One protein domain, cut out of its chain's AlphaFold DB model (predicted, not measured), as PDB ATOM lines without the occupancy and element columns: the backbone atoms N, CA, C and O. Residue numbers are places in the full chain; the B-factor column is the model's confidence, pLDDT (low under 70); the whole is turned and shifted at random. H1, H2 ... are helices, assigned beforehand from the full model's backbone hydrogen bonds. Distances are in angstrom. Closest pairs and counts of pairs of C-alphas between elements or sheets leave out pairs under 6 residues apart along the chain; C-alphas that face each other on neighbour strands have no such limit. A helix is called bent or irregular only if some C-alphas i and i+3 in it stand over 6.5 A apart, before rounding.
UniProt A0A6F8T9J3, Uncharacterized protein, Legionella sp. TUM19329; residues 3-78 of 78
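What this domain is: This is residues 3 to 78 of the 78 residues of an uncharacterized protein of Legionella sp. TUM19329 (UniProt A0A6F8T9J3). One long helix, H3, makes the long axis of the domain, and the chain before it and after it folds back along the same side of it, as two short arms. After H3 the chain turns at its end through H4, makes a wide loop, and comes back so that little H5 packs on residues 41 to 52 of H3; before H3, H1 and H2 make a loose corner that faces the first half of H3, with H1 apart from it. The printed part has 76 residues with five named helices, in the order H1 H2 H3 H4 H5, and no named strand; the class is all helix, with 50 of the printed residues in the named helices. The whole is loose, with a radius of gyration of the C-alphas of 15.0 A, and its outline is a rod of 45 by 22 by 20 A.

Where its parts are: H3 is the longest helix, residues 27 to 54, 28 residues and 40.3 A from first to last C-alpha; it runs from C-alpha 27 at (-52.711, 11.889, -48.580) to C-alpha 54 at (-29.340, 11.918, -15.721), with x and z both rising. H4 follows it, residues 56 to 60, 7.5 A long. H5, residues 73 to 76, is 4.9 A long and ends with C-alpha 76 at (-31.403, 8.830, -26.864). Before H3 come H1, residues 3 to 11, 12.6 A long and beginning with C-alpha 3 at (-34.790, 18.970, -48.487), and H2, residues 19 to 22, 5.6 A long. No helix is bent or irregular.

How they stand to each other: H3 and H5 touch, with 21 pairs of C-alphas within 8 A; the closest are those of Trp 45 and Val 74, 4.4 A apart. H3 touches H5 with residues 41 to 52 alone. H4 is close to H3 but not clearly touching it, and its closest C-alphas there are those of Thr 51 and Val 57, 6.5 A apart. H4 is also close to H5 but not clearly touching it, with the C-alphas of Val 57 and Leu 76 the closest at 7.4 A. Toward the other end, H2 is close to H3 but not clearly touching it; the closest C-alphas are those of Leu 19 and Leu 33, 7.7 A apart. H1 and H2 only just touch, with 3 pairs of C-alphas within 8 A, and touch only at the corner by their link; the closest C-alphas are those of Lys 11 and Leu 19, 5.7 A apart. H1 is apart from H3, H4 and H5, and H2 is apart from H4 and H5. In the backbones of H1 and H3 every O i to N i+4 pair is within hydrogen-bond range; in H4 0 of 1 is, beside 2 of 2 O i to N i+3 pairs, while H2 and H5 are too short for an O i to N i+4 pair and each has its 1 O i to N i+3 pair within range.

The domain as a whole: The two C-alphas farthest apart are those of Ser 26 and Ser 64, 45.6 A, while the first and last printed C-alphas, those of Ile 3 and Arg 78, are 23.9 A apart. The printed part has no cut, and Arg 78 is the chain's last residue. The links H2 to H3 and H3 to H4 are tight, H1 to H2 is short, and H4 to H5 is long. That long link, residues 61 to 72, holds no named element, and its C-alphas lie 8 to 23 A from the mean of all C-alphas. The mean pLDDT of the printed part is 87.4, and residues 66 to 67, within this link, are under 70.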
ATOM      1  N   ILE A   3     -33.518  19.512 -47.986       88.19
ATOM      2  CA  ILE A   3     -34.790  18.970 -48.487       88.19
ATOM      3  C   ILE A   3     -34.669  17.464 -48.772       88.19
ATOM      4  O   ILE A   3     -35.563  16.692 -48.443       88.19
ATOM      5  N   GLU A   4     -33.550  17.023 -49.340       91.12
ATOM      6  CA  GLU A   4     -33.324  15.616 -49.698       91.12
ATOM      7  C   GLU A   4     -33.130  14.736 -48.468       91.12
ATOM      8  O   GLU A   4     -33.576  13.591 -48.458       91.12
ATOM      9  N   GLU A   5     -32.484  15.277 -47.434       86.81
ATOM     10  CA  GLU A   5     -32.333  14.626 -46.134       86.81
ATOM     11  C   GLU A   5     -33.703  14.369 -45.501       86.81
ATOM     12  O   GLU A   5     -34.040  13.222 -45.233       86.81
ATOM     13  N   ASN A   6     -34.560  15.389 -45.427       86.31
ATOM     14  CA  ASN A   6     -35.906  15.248 -44.868       86.31
ATOM     15  C   ASN A   6     -36.771  14.235 -45.654       86.31
ATOM     16  O   ASN A   6     -37.479  13.399 -45.083       86.31
ATOM     17  N   ILE A   7     -36.660  14.242 -46.987       86.69
ATOM     18  CA  ILE A   7     -37.326  13.255 -47.849       86.69
ATOM     19  C   ILE A   7     -36.792  11.838 -47.590       86.69
ATOM     20  O   ILE A   7     -37.565  10.876 -47.634       86.69
ATOM     21  N   ARG A   8     -35.484  11.683 -47.351       88.56
ATOM     22  CA  ARG A   8     -34.863  10.390 -47.037       88.56
ATOM     23  C   ARG A   8     -35.317   9.897 -45.667       88.56
ATOM     24  O   ARG A   8     -35.781   8.761 -45.588       88.56
ATOM     25  N   ASP A   9     -35.289  10.754 -44.654       87.56
ATOM     26  CA  ASP A   9     -35.725  10.441 -43.292       87.56
ATOM     27  C   ASP A   9     -37.192  10.027 -43.266       87.56
ATOM     28  O   ASP A   9     -37.560   9.056 -42.621       87.56
ATOM     29  N   THR A  10     -38.043  10.666 -44.064       87.06
ATOM     30  CA  THR A  10     -39.457  10.279 -44.170       87.06
ATOM     31  C   THR A  10     -39.644   8.864 -44.747       87.06
ATOM     32  O   THR A  10     -40.581   8.143 -44.390       87.06
ATOM     33  N   LYS A  11     -38.764   8.448 -45.667       85.81
ATOM     34  CA  LYS A  11     -38.884   7.189 -46.424       85.81
ATOM     35  C   LYS A  11     -38.167   6.011 -45.771       85.81
ATOM     36  O   LYS A  11     -38.541   4.875 -46.056       85.81
ATOM     37  N   TYR A  12     -37.117   6.268 -45.000       89.25
ATOM     38  CA  TYR A  12     -36.215   5.236 -44.507       89.25
ATOM     39  C   TYR A  12     -36.806   4.519 -43.287       89.25
ATOM     40  O   TYR A  12     -37.330   5.163 -42.385       89.25
ATOM     41  N   SER A  13     -36.748   3.186 -43.264       85.81
ATOM     42  CA  SER A  13     -37.469   2.382 -42.263       85.81
ATOM     43  C   SER A  13     -36.725   2.215 -40.936       85.81
ATOM     44  O   SER A  13     -37.374   2.137 -39.901       85.81
ATOM     45  N   HIS A  14     -35.387   2.150 -40.945       82.69
ATOM     46  CA  HIS A  14     -34.612   1.853 -39.726       82.69
ATOM     47  C   HIS A  14     -34.231   3.109 -38.932       82.69
ATOM     48  O   HIS A  14     -34.408   3.156 -37.721       82.69
ATOM     49  N   TYR A  15     -33.733   4.134 -39.624       80.50
ATOM     50  CA  TYR A  15     -33.288   5.406 -39.032       80.50
ATOM     51  C   TYR A  15     -34.234   6.583 -39.311       80.50
ATOM     52  O   TYR A  15     -33.962   7.700 -38.886       80.50
ATOM     53  N   GLY A  16     -35.328   6.340 -40.036       85.25
ATOM     54  CA  GLY A  16     -36.298   7.353 -40.433       85.25
ATOM     55  C   GLY A  16     -37.709   7.053 -39.923       85.25
ATOM     56  O   GLY A  16     -37.913   6.235 -39.030       85.25
ATOM     57  N   LEU A  17     -38.702   7.714 -40.510       88.38
ATOM     58  CA  LEU A  17     -40.112   7.614 -40.132       88.38
ATOM     59  C   LEU A  17     -40.812   6.381 -40.722       88.38
ATOM     60  O   LEU A  17     -41.942   6.080 -40.342       88.38
ATOM     61  N   GLY A  18     -40.185   5.692 -41.681       89.12
ATOM     62  CA  GLY A  18     -40.708   4.455 -42.261       89.12
ATOM     63  C   GLY A  18     -42.097   4.577 -42.894       89.12
ATOM     64  O   GLY A  18     -42.819   3.586 -42.962       89.12
ATOM     65  N   LEU A  19     -42.508   5.754 -43.389       86.81
ATOM     66  CA  LEU A  19     -43.885   5.946 -43.876       86.81
ATOM     67  C   LEU A  19     -44.260   5.009 -45.031       86.81
ATOM     68  O   LEU A  19     -45.438   4.690 -45.210       86.81
ATOM     69  N   LYS A  20     -43.269   4.514 -45.784       87.00
ATOM     70  CA  LYS A  20     -43.468   3.496 -46.826       87.00
ATOM     71  C   LYS A  20     -44.059   2.193 -46.280       87.00
ATOM     72  O   LYS A  20     -44.835   1.556 -46.984       87.00
ATOM     73  N   ASN A  21     -43.758   1.830 -45.034       88.31
ATOM     74  CA  ASN A  21     -44.281   0.626 -44.390       88.31
ATOM     75  C   ASN A  21     -45.802   0.689 -44.170       88.31
ATOM     76  O   ASN A  21     -46.442  -0.350 -44.060       88.31
ATOM     77  N   SER A  22     -46.404   1.886 -44.163       87.06
ATOM     78  CA  SER A  22     -47.862   2.039 -44.050       87.06
ATOM     79  C   SER A  22     -48.629   1.639 -45.319       87.06
ATOM     80  O   SER A  22     -49.854   1.508 -45.266       87.06
ATOM     81  N   LEU A  23     -47.930   1.526 -46.463       87.38
ATOM     82  CA  LEU A  23     -48.477   1.271 -47.807       87.38
ATOM     83  C   LEU A  23     -49.651   2.195 -48.200       87.38
ATOM     84  O   LEU A  23     -50.404   1.914 -49.135       87.38
ATOM     85  N   SER A  24     -49.820   3.319 -47.497       88.62
ATOM     86  CA  SER A  24     -50.927   4.242 -47.713       88.62
ATOM     87  C   SER A  24     -50.701   5.087 -48.959       88.62
ATOM     88  O   SER A  24     -49.677   5.752 -49.088       88.62
ATOM     89  N   LYS A  25     -51.704   5.132 -49.840       88.06
ATOM     90  CA  LYS A  25     -51.747   6.046 -50.996       88.06
ATOM     91  C   LYS A  25     -52.625   7.278 -50.753       88.06
ATOM     92  O   LYS A  25     -52.629   8.194 -51.564       88.06
ATOM     93  N   SER A  26     -53.374   7.299 -49.647       94.56
ATOM     94  CA  SER A  26     -54.247   8.424 -49.300       94.56
ATOM     95  C   SER A  26     -53.436   9.535 -48.623       94.56
ATOM     96  O   SER A  26     -52.839   9.275 -47.569       94.56
ATOM     97  N   PRO A  27     -53.434  10.766 -49.170       91.06
ATOM     98  CA  PRO A  27     -52.711  11.889 -48.580       91.06
ATOM     99  C   PRO A  27     -53.260  12.260 -47.197       91.06
ATOM    100  O   PRO A  27     -52.480  12.557 -46.299       91.06
ATOM    101  N   ALA A  28     -54.576  12.141 -46.981       94.88
ATOM    102  CA  ALA A  28     -55.192  12.385 -45.676       94.88
ATOM    103  C   ALA A  28     -54.663  11.417 -44.603       94.88
ATOM    104  O   ALA A  28     -54.292  11.830 -43.507       94.88
ATOM    105  N   ARG A  29     -54.543  10.124 -44.940       93.81
ATOM    106  CA  ARG A  29     -53.955   9.129 -44.028       93.81
ATOM    107  C   ARG A  29     -52.478   9.402 -43.753       93.81
ATOM    108  O   ARG A  29     -52.044   9.262 -42.617       93.81
ATOM    109  N   LEU A  30     -51.708   9.788 -44.772       91.81
ATOM    110  CA  LEU A  30     -50.294  10.131 -44.597       91.81
ATOM    111  C   LEU A  30     -50.108  11.373 -43.718       91.81
ATOM    112  O   LEU A  30     -49.193  11.386 -42.904       91.81
ATOM    113  N   ALA A  31     -50.991  12.370 -43.820       93.06
ATOM    114  CA  ALA A  31     -50.970  13.547 -42.952       93.06
ATOM    115  C   ALA A  31     -51.199  13.182 -41.475       93.06
ATOM    116  O   ALA A  31     -50.472  13.654 -40.604       93.06
ATOM    117  N   ILE A  32     -52.148  12.283 -41.194       94.81
ATOM    118  CA  ILE A  32     -52.392  11.784 -39.830       94.81
ATOM    119  C   ILE A  32     -51.179  10.997 -39.315       94.81
ATOM    120  O   ILE A  32     -50.745  11.206 -38.186       94.81
ATOM    121  N   LEU A  33     -50.592  10.125 -40.141       92.75
ATOM    122  CA  LEU A  33     -49.387   9.378 -39.763       92.75
ATOM    123  C   LEU A  33     -48.200  10.309 -39.489       92.75
ATOM    124  O   LEU A  33     -47.484  10.103 -38.515       92.75
ATOM    125  N   LEU A  34     -48.020  11.357 -40.297       91.81
ATOM    126  CA  LEU A  34     -47.010  12.390 -40.063       91.81
ATOM    127  C   LEU A  34     -47.235  13.121 -38.737       91.81
ATOM    128  O   LEU A  34     -46.273  13.347 -38.008       91.81
ATOM    129  N   LEU A  35     -48.485  13.442 -38.398       94.94
ATOM    130  CA  LEU A  35     -48.821  14.066 -37.118       94.94
ATOM    131  C   LEU A  35     -48.478  13.147 -35.936       94.94
ATOM    132  O   LEU A  35     -47.836  13.586 -34.985       94.94
ATOM    133  N   ILE A  36     -48.853  11.868 -36.012       94.19
ATOM    134  CA  ILE A  36     -48.526  10.870 -34.982       94.19
ATOM    135  C   ILE A  36     -47.009  10.774 -34.802       94.19
ATOM    136  O   ILE A  36     -46.503  10.811 -33.682       94.19
ATOM    137  N   VAL A  37     -46.274  10.697 -35.909       92.44
ATOM    138  CA  VAL A  37     -44.813  10.627 -35.896       92.44
ATOM    139  C   VAL A  37     -44.184  11.901 -35.326       92.44
ATOM    140  O   VAL A  37     -43.204  11.809 -34.587       92.44
ATOM    141  N   ALA A  38     -44.741  13.080 -35.610       93.25
ATOM    142  CA  ALA A  38     -44.267  14.338 -35.041       93.25
ATOM    143  C   ALA A  38     -44.427  14.357 -33.511       93.25
ATOM    144  O   ALA A  38     -43.483  14.703 -32.801       93.25
ATOM    145  N   ILE A  39     -45.576  13.905 -32.999       96.31
ATOM    146  CA  ILE A  39     -45.828  13.794 -31.554       96.31
ATOM    147  C   ILE A  39     -44.881  12.772 -30.915       96.31
ATOM    148  O   ILE A  39     -44.264  13.063 -29.893       96.31
ATOM    149  N   ALA A  40     -44.709  11.599 -31.530       93.56
ATOM    150  CA  ALA A  40     -43.793  10.571 -31.033       93.56
ATOM    151  C   ALA A  40     -42.335  11.061 -31.005       93.56
ATOM    152  O   ALA A  40     -41.607  10.810 -30.049       93.56
ATOM    153  N   THR A  41     -41.921  11.808 -32.031       92.44
ATOM    154  CA  THR A  41     -40.581  12.407 -32.117       92.44
ATOM    155  C   THR A  41     -40.379  13.467 -31.037       92.44
ATOM    156  O   THR A  41     -39.311  13.527 -30.429       92.44
ATOM    157  N   PHE A  42     -41.403  14.276 -30.758       94.62
ATOM    158  CA  PHE A  42     -41.373  15.250 -29.671       94.62
ATOM    159  C   PHE A  42     -41.285  14.573 -28.296       94.62
ATOM    160  O   PHE A  42     -40.474  14.976 -27.465       94.62
ATOM    161  N   ALA A  43     -42.045  13.498 -28.072       95.94
ATOM    162  CA  ALA A  43     -41.959  12.711 -26.844       95.94
ATOM    163  C   ALA A  43     -40.568  12.075 -26.661       95.94
ATOM    164  O   ALA A  43     -39.974  12.199 -25.590       95.94
ATOM    165  N   ALA A  44     -40.005  11.476 -27.716       93.44
ATOM    166  CA  ALA A  44     -38.646  10.934 -27.699       93.44
ATOM    167  C   ALA A  44     -37.595  12.027 -27.449       93.44
ATOM    168  O   ALA A  44     -36.615  11.807 -26.748       93.44
ATOM    169  N   TRP A  45     -37.799  13.239 -27.968       94.88
ATOM    170  CA  TRP A  45     -36.918  14.367 -27.676       94.88
ATOM    171  C   TRP A  45     -36.938  14.754 -26.191       94.88
ATOM    172  O   TRP A  45     -35.872  14.962 -25.610       94.88
ATOM    173  N   LEU A  46     -38.116  14.793 -25.560       95.44
ATOM    174  CA  LEU A  46     -38.244  15.038 -24.118       95.44
ATOM    175  C   LEU A  46     -37.569  13.934 -23.292       95.44
ATOM    176  O   LEU A  46     -36.811  14.240 -22.373       95.44
ATOM    177  N   ALA A  47     -37.774  12.666 -23.657       93.56
ATOM    178  CA  ALA A  47     -37.089  11.538 -23.024       93.56
ATOM    179  C   ALA A  47     -35.560  11.635 -23.191       93.56
ATOM    180  O   ALA A  47     -34.816  11.426 -22.239       93.56
ATOM    181  N   GLY A  48     -35.080  12.051 -24.364       92.75
ATOM    182  CA  GLY A  48     -33.661  12.295 -24.624       92.75
ATOM    183  C   GLY A  48     -33.052  13.431 -23.800       92.75
ATOM    184  O   GLY A  48     -31.870  13.399 -23.453       92.75
ATOM    185  N   ILE A  49     -33.836  14.466 -23.484       92.88
ATOM    186  CA  ILE A  49     -33.405  15.526 -22.562       92.88
ATOM    187  C   ILE A  49     -33.250  14.958 -21.158       92.88
ATOM    188  O   ILE A  49     -32.251  15.236 -20.501       92.88
ATOM    189  N   GLU A  50     -34.209  14.151 -20.719       93.31
ATOM    190  CA  GLU A  50     -34.173  13.505 -19.413       93.31
ATOM    191  C   GLU A  50     -32.927  12.614 -19.280       93.31
ATOM    192  O   GLU A  50     -32.123  12.826 -18.368       93.31
ATOM    193  N   THR A  51     -32.676  11.727 -20.251       89.38
ATOM    194  CA  THR A  51     -31.500  10.838 -20.231       89.38
ATOM    195  C   THR A  51     -30.190  11.622 -20.232       89.38
ATOM    196  O   THR A  51     -29.226  11.257 -19.550       89.38
ATOM    197  N   LYS A  52     -30.160  12.763 -20.930       88.81
ATOM    198  CA  LYS A  52     -29.046  13.707 -20.861       88.81
ATOM    199  C   LYS A  52     -28.886  14.328 -19.476       88.81
ATOM    200  O   LYS A  52     -27.757  14.418 -18.998       88.81
ATOM    201  N   CYS A  53     -29.972  14.747 -18.836       88.94
ATOM    202  CA  CYS A  53     -29.948  15.309 -17.487       88.94
ATOM    203  C   CYS A  53     -29.500  14.287 -16.432       88.94
ATOM    204  O   CYS A  53     -28.798  14.667 -15.498       88.94
ATOM    205  N   ARG A  54     -29.830  12.999 -16.597       88.38
ATOM    206  CA  ARG A  54     -29.340  11.918 -15.721       88.38
ATOM    207  C   ARG A  54     -27.859  11.580 -15.911       88.38
ATOM    208  O   ARG A  54     -27.292  10.893 -15.071       88.38
ATOM    209  N   GLY A  55     -27.231  12.030 -17.000       85.19
ATOM    210  CA  GLY A  55     -25.810  11.788 -17.269       85.19
ATOM    211  C   GLY A  55     -25.478  10.401 -17.834       85.19
ATOM    212  O   GLY A  55     -24.305  10.086 -17.997       85.19
ATOM    213  N   VAL A  56     -26.479   9.595 -18.203       84.69
ATOM    214  CA  VAL A  56     -26.302   8.216 -18.717       84.69
ATOM    215  C   VAL A  56     -25.973   8.147 -20.215       84.69
ATOM    216  O   VAL A  56     -25.844   7.077 -20.795       84.69
ATOM    217  N   VAL A  57     -25.809   9.294 -20.883       84.62
ATOM    218  CA  VAL A  57     -25.555   9.379 -22.337       84.62
ATOM    219  C   VAL A  57     -24.301   8.612 -22.763       84.62
ATOM    220  O   VAL A  57     -24.266   8.056 -23.860       84.62
ATOM    221  N   ALA A  58     -23.277   8.583 -21.908       80.31
ATOM    222  CA  ALA A  58     -22.006   7.925 -22.195       80.31
ATOM    223  C   ALA A  58     -22.126   6.394 -22.289       80.31
ATOM    224  O   ALA A  58     -21.277   5.772 -22.926       80.31
ATOM    225  N   ASP A  59     -23.170   5.802 -21.702       83.88
ATOM    226  CA  ASP A  59     -23.418   4.356 -21.749       83.88
ATOM    227  C   ASP A  59     -23.983   3.918 -23.108       83.88
ATOM    228  O   ASP A  59     -23.766   2.791 -23.547       83.88
ATOM    229  N   PHE A  60     -24.637   4.836 -23.825       82.44
ATOM    230  CA  PHE A  60     -25.151   4.613 -25.181       82.44
ATOM    231  C   PHE A  60     -24.087   4.820 -26.269       82.44
ATOM    232  O   PHE A  60     -24.368   4.650 -27.455       82.44
ATOM    233  N   GLN A  61     -22.872   5.221 -25.891       81.81
ATOM    234  CA  GLN A  61     -21.802   5.570 -26.816       81.81
ATOM    235  C   GLN A  61     -20.619   4.610 -26.708       81.81
ATOM    236  O   GLN A  61     -20.271   4.112 -25.638       81.81
ATOM    237  N   ALA A  62     -19.939   4.397 -27.835       80.31
ATOM    238  CA  ALA A  62     -18.685   3.660 -27.841       80.31
ATOM    239  C   ALA A  62     -17.629   4.394 -26.999       80.31
ATOM    240  O   ALA A  62     -17.608   5.624 -26.930       80.31
ATOM    241  N   HIS A  63     -16.701   3.642 -26.400       73.62
ATOM    242  CA  HIS A  63     -15.680   4.204 -25.508       73.62
ATOM    243  C   HIS A  63     -14.829   5.301 -26.180       73.62
ATOM    244  O   HIS A  63     -14.477   6.286 -25.540       73.62
ATOM    245  N   SER A  64     -14.585   5.166 -27.490       73.69
ATOM    246  CA  SER A  64     -13.868   6.144 -28.324       73.69
ATOM    247  C   SER A  64     -14.603   7.489 -28.472       73.69
ATOM    248  O   SER A  64     -13.979   8.535 -28.620       73.69
ATOM    249  N   SER A  65     -15.937   7.493 -28.380       73.12
ATOM    250  CA  SER A  65     -16.777   8.680 -28.583       73.12
ATOM    251  C   SER A  65     -17.311   9.299 -27.288       73.12
ATOM    252  O   SER A  65     -18.101  10.227 -27.363       73.12
ATOM    253  N   LYS A  66     -16.877   8.847 -26.103       68.06
ATOM    254  CA  LYS A  66     -17.401   9.337 -24.806       68.06
ATOM    255  C   LYS A  66     -17.238  10.844 -24.583       68.06
ATOM    256  O   LYS A  66     -17.973  11.435 -23.798       68.06
ATOM    257  N   PHE A  67     -16.281  11.463 -25.271       69.19
ATOM    258  CA  PHE A  67     -16.005  12.898 -25.182       69.19
ATOM    259  C   PHE A  67     -16.753  13.727 -26.238       69.19
ATOM    260  O   PHE A  67     -16.713  14.956 -26.189       69.19
ATOM    261  N   THR A  68     -17.441  13.088 -27.191       73.19
ATOM    262  CA  THR A  68     -18.132  13.763 -28.295       73.19
ATOM    263  C   THR A  68     -19.625  13.446 -28.299       73.19
ATOM    264  O   THR A  68     -20.082  12.331 -28.063       73.19
ATOM    265  N   ARG A  69     -20.453  14.454 -28.584       72.19
ATOM    266  CA  ARG A  69     -21.903  14.252 -28.703       72.19
ATOM    267  C   ARG A  69     -22.234  13.731 -30.103       72.19
ATOM    268  O   ARG A  69     -22.518  14.524 -30.991       72.19
ATOM    269  N   VAL A  70     -22.189  12.410 -30.282       81.25
ATOM    270  CA  VAL A  70     -22.470  11.755 -31.576       81.25
ATOM    271  C   VAL A  70     -23.965  11.485 -31.783       81.25
ATOM    272  O   VAL A  70     -24.472  11.621 -32.892       81.25
ATOM    273  N   LEU A  71     -24.686  11.124 -30.717       85.38
ATOM    274  CA  LEU A  71     -26.100  10.743 -30.792       85.38
ATOM    275  C   LEU A  71     -27.032  11.952 -30.648       85.38
ATOM    276  O   LEU A  71     -26.792  12.857 -29.841       85.38
ATOM    277  N   SER A  72     -28.124  11.948 -31.416       87.81
ATOM    278  CA  SER A  72     -29.192  12.939 -31.286       87.81
ATOM    279  C   SER A  72     -30.043  12.665 -30.041       87.81
ATOM    280  O   SER A  72     -30.176  11.526 -29.601       87.81
ATOM    281  N   LEU A  73     -30.664  13.709 -29.481       89.38
ATOM    282  CA  LEU A  73     -31.551  13.559 -28.317       89.38
ATOM    283  C   LEU A  73     -32.752  12.659 -28.628       89.38
ATOM    284  O   LEU A  73     -33.132  11.840 -27.808       89.38
ATOM    285  N   VAL A  74     -33.304  12.759 -29.839       89.62
ATOM    286  CA  VAL A  74     -34.402  11.888 -30.279       89.62
ATOM    287  C   VAL A  74     -33.970  10.422 -30.276       89.62
ATOM    288  O   VAL A  74     -34.755   9.571 -29.886       89.62
ATOM    289  N   PHE A  75     -32.732  10.116 -30.677       88.25
ATOM    290  CA  PHE A  75     -32.211   8.750 -30.630       88.25
ATOM    291  C   PHE A  75     -32.013   8.253 -29.193       88.25
ATOM    292  O   PHE A  75     -32.293   7.103 -28.905       88.25
ATOM    293  N   LEU A  76     -31.576   9.131 -28.289       89.19
ATOM    294  CA  LEU A  76     -31.403   8.830 -26.864       89.19
ATOM    295  C   LEU A  76     -32.712   8.581 -26.103       89.19
ATOM    296  O   LEU A  76     -32.673   8.008 -25.019       89.19
ATOM    297  N   GLY A  77     -33.841   9.061 -26.621       85.56
ATOM    298  CA  GLY A  77     -35.164   8.828 -26.041       85.56
ATOM    299  C   GLY A  77     -36.019   7.813 -26.798       85.56
ATOM    300  O   GLY A  77     -37.216   7.737 -26.528       85.56
ATOM    301  N   ARG A  78     -35.441   7.094 -27.768       81.38
ATOM    302  CA  ARG A  78     -36.065   5.962 -28.465       81.38
ATOM    303  C   ARG A  78     -35.623   4.648 -27.845       81.38
ATOM    304  O   ARG A  78     -36.472   3.734 -27.837       81.38
TER     305      ARG A  78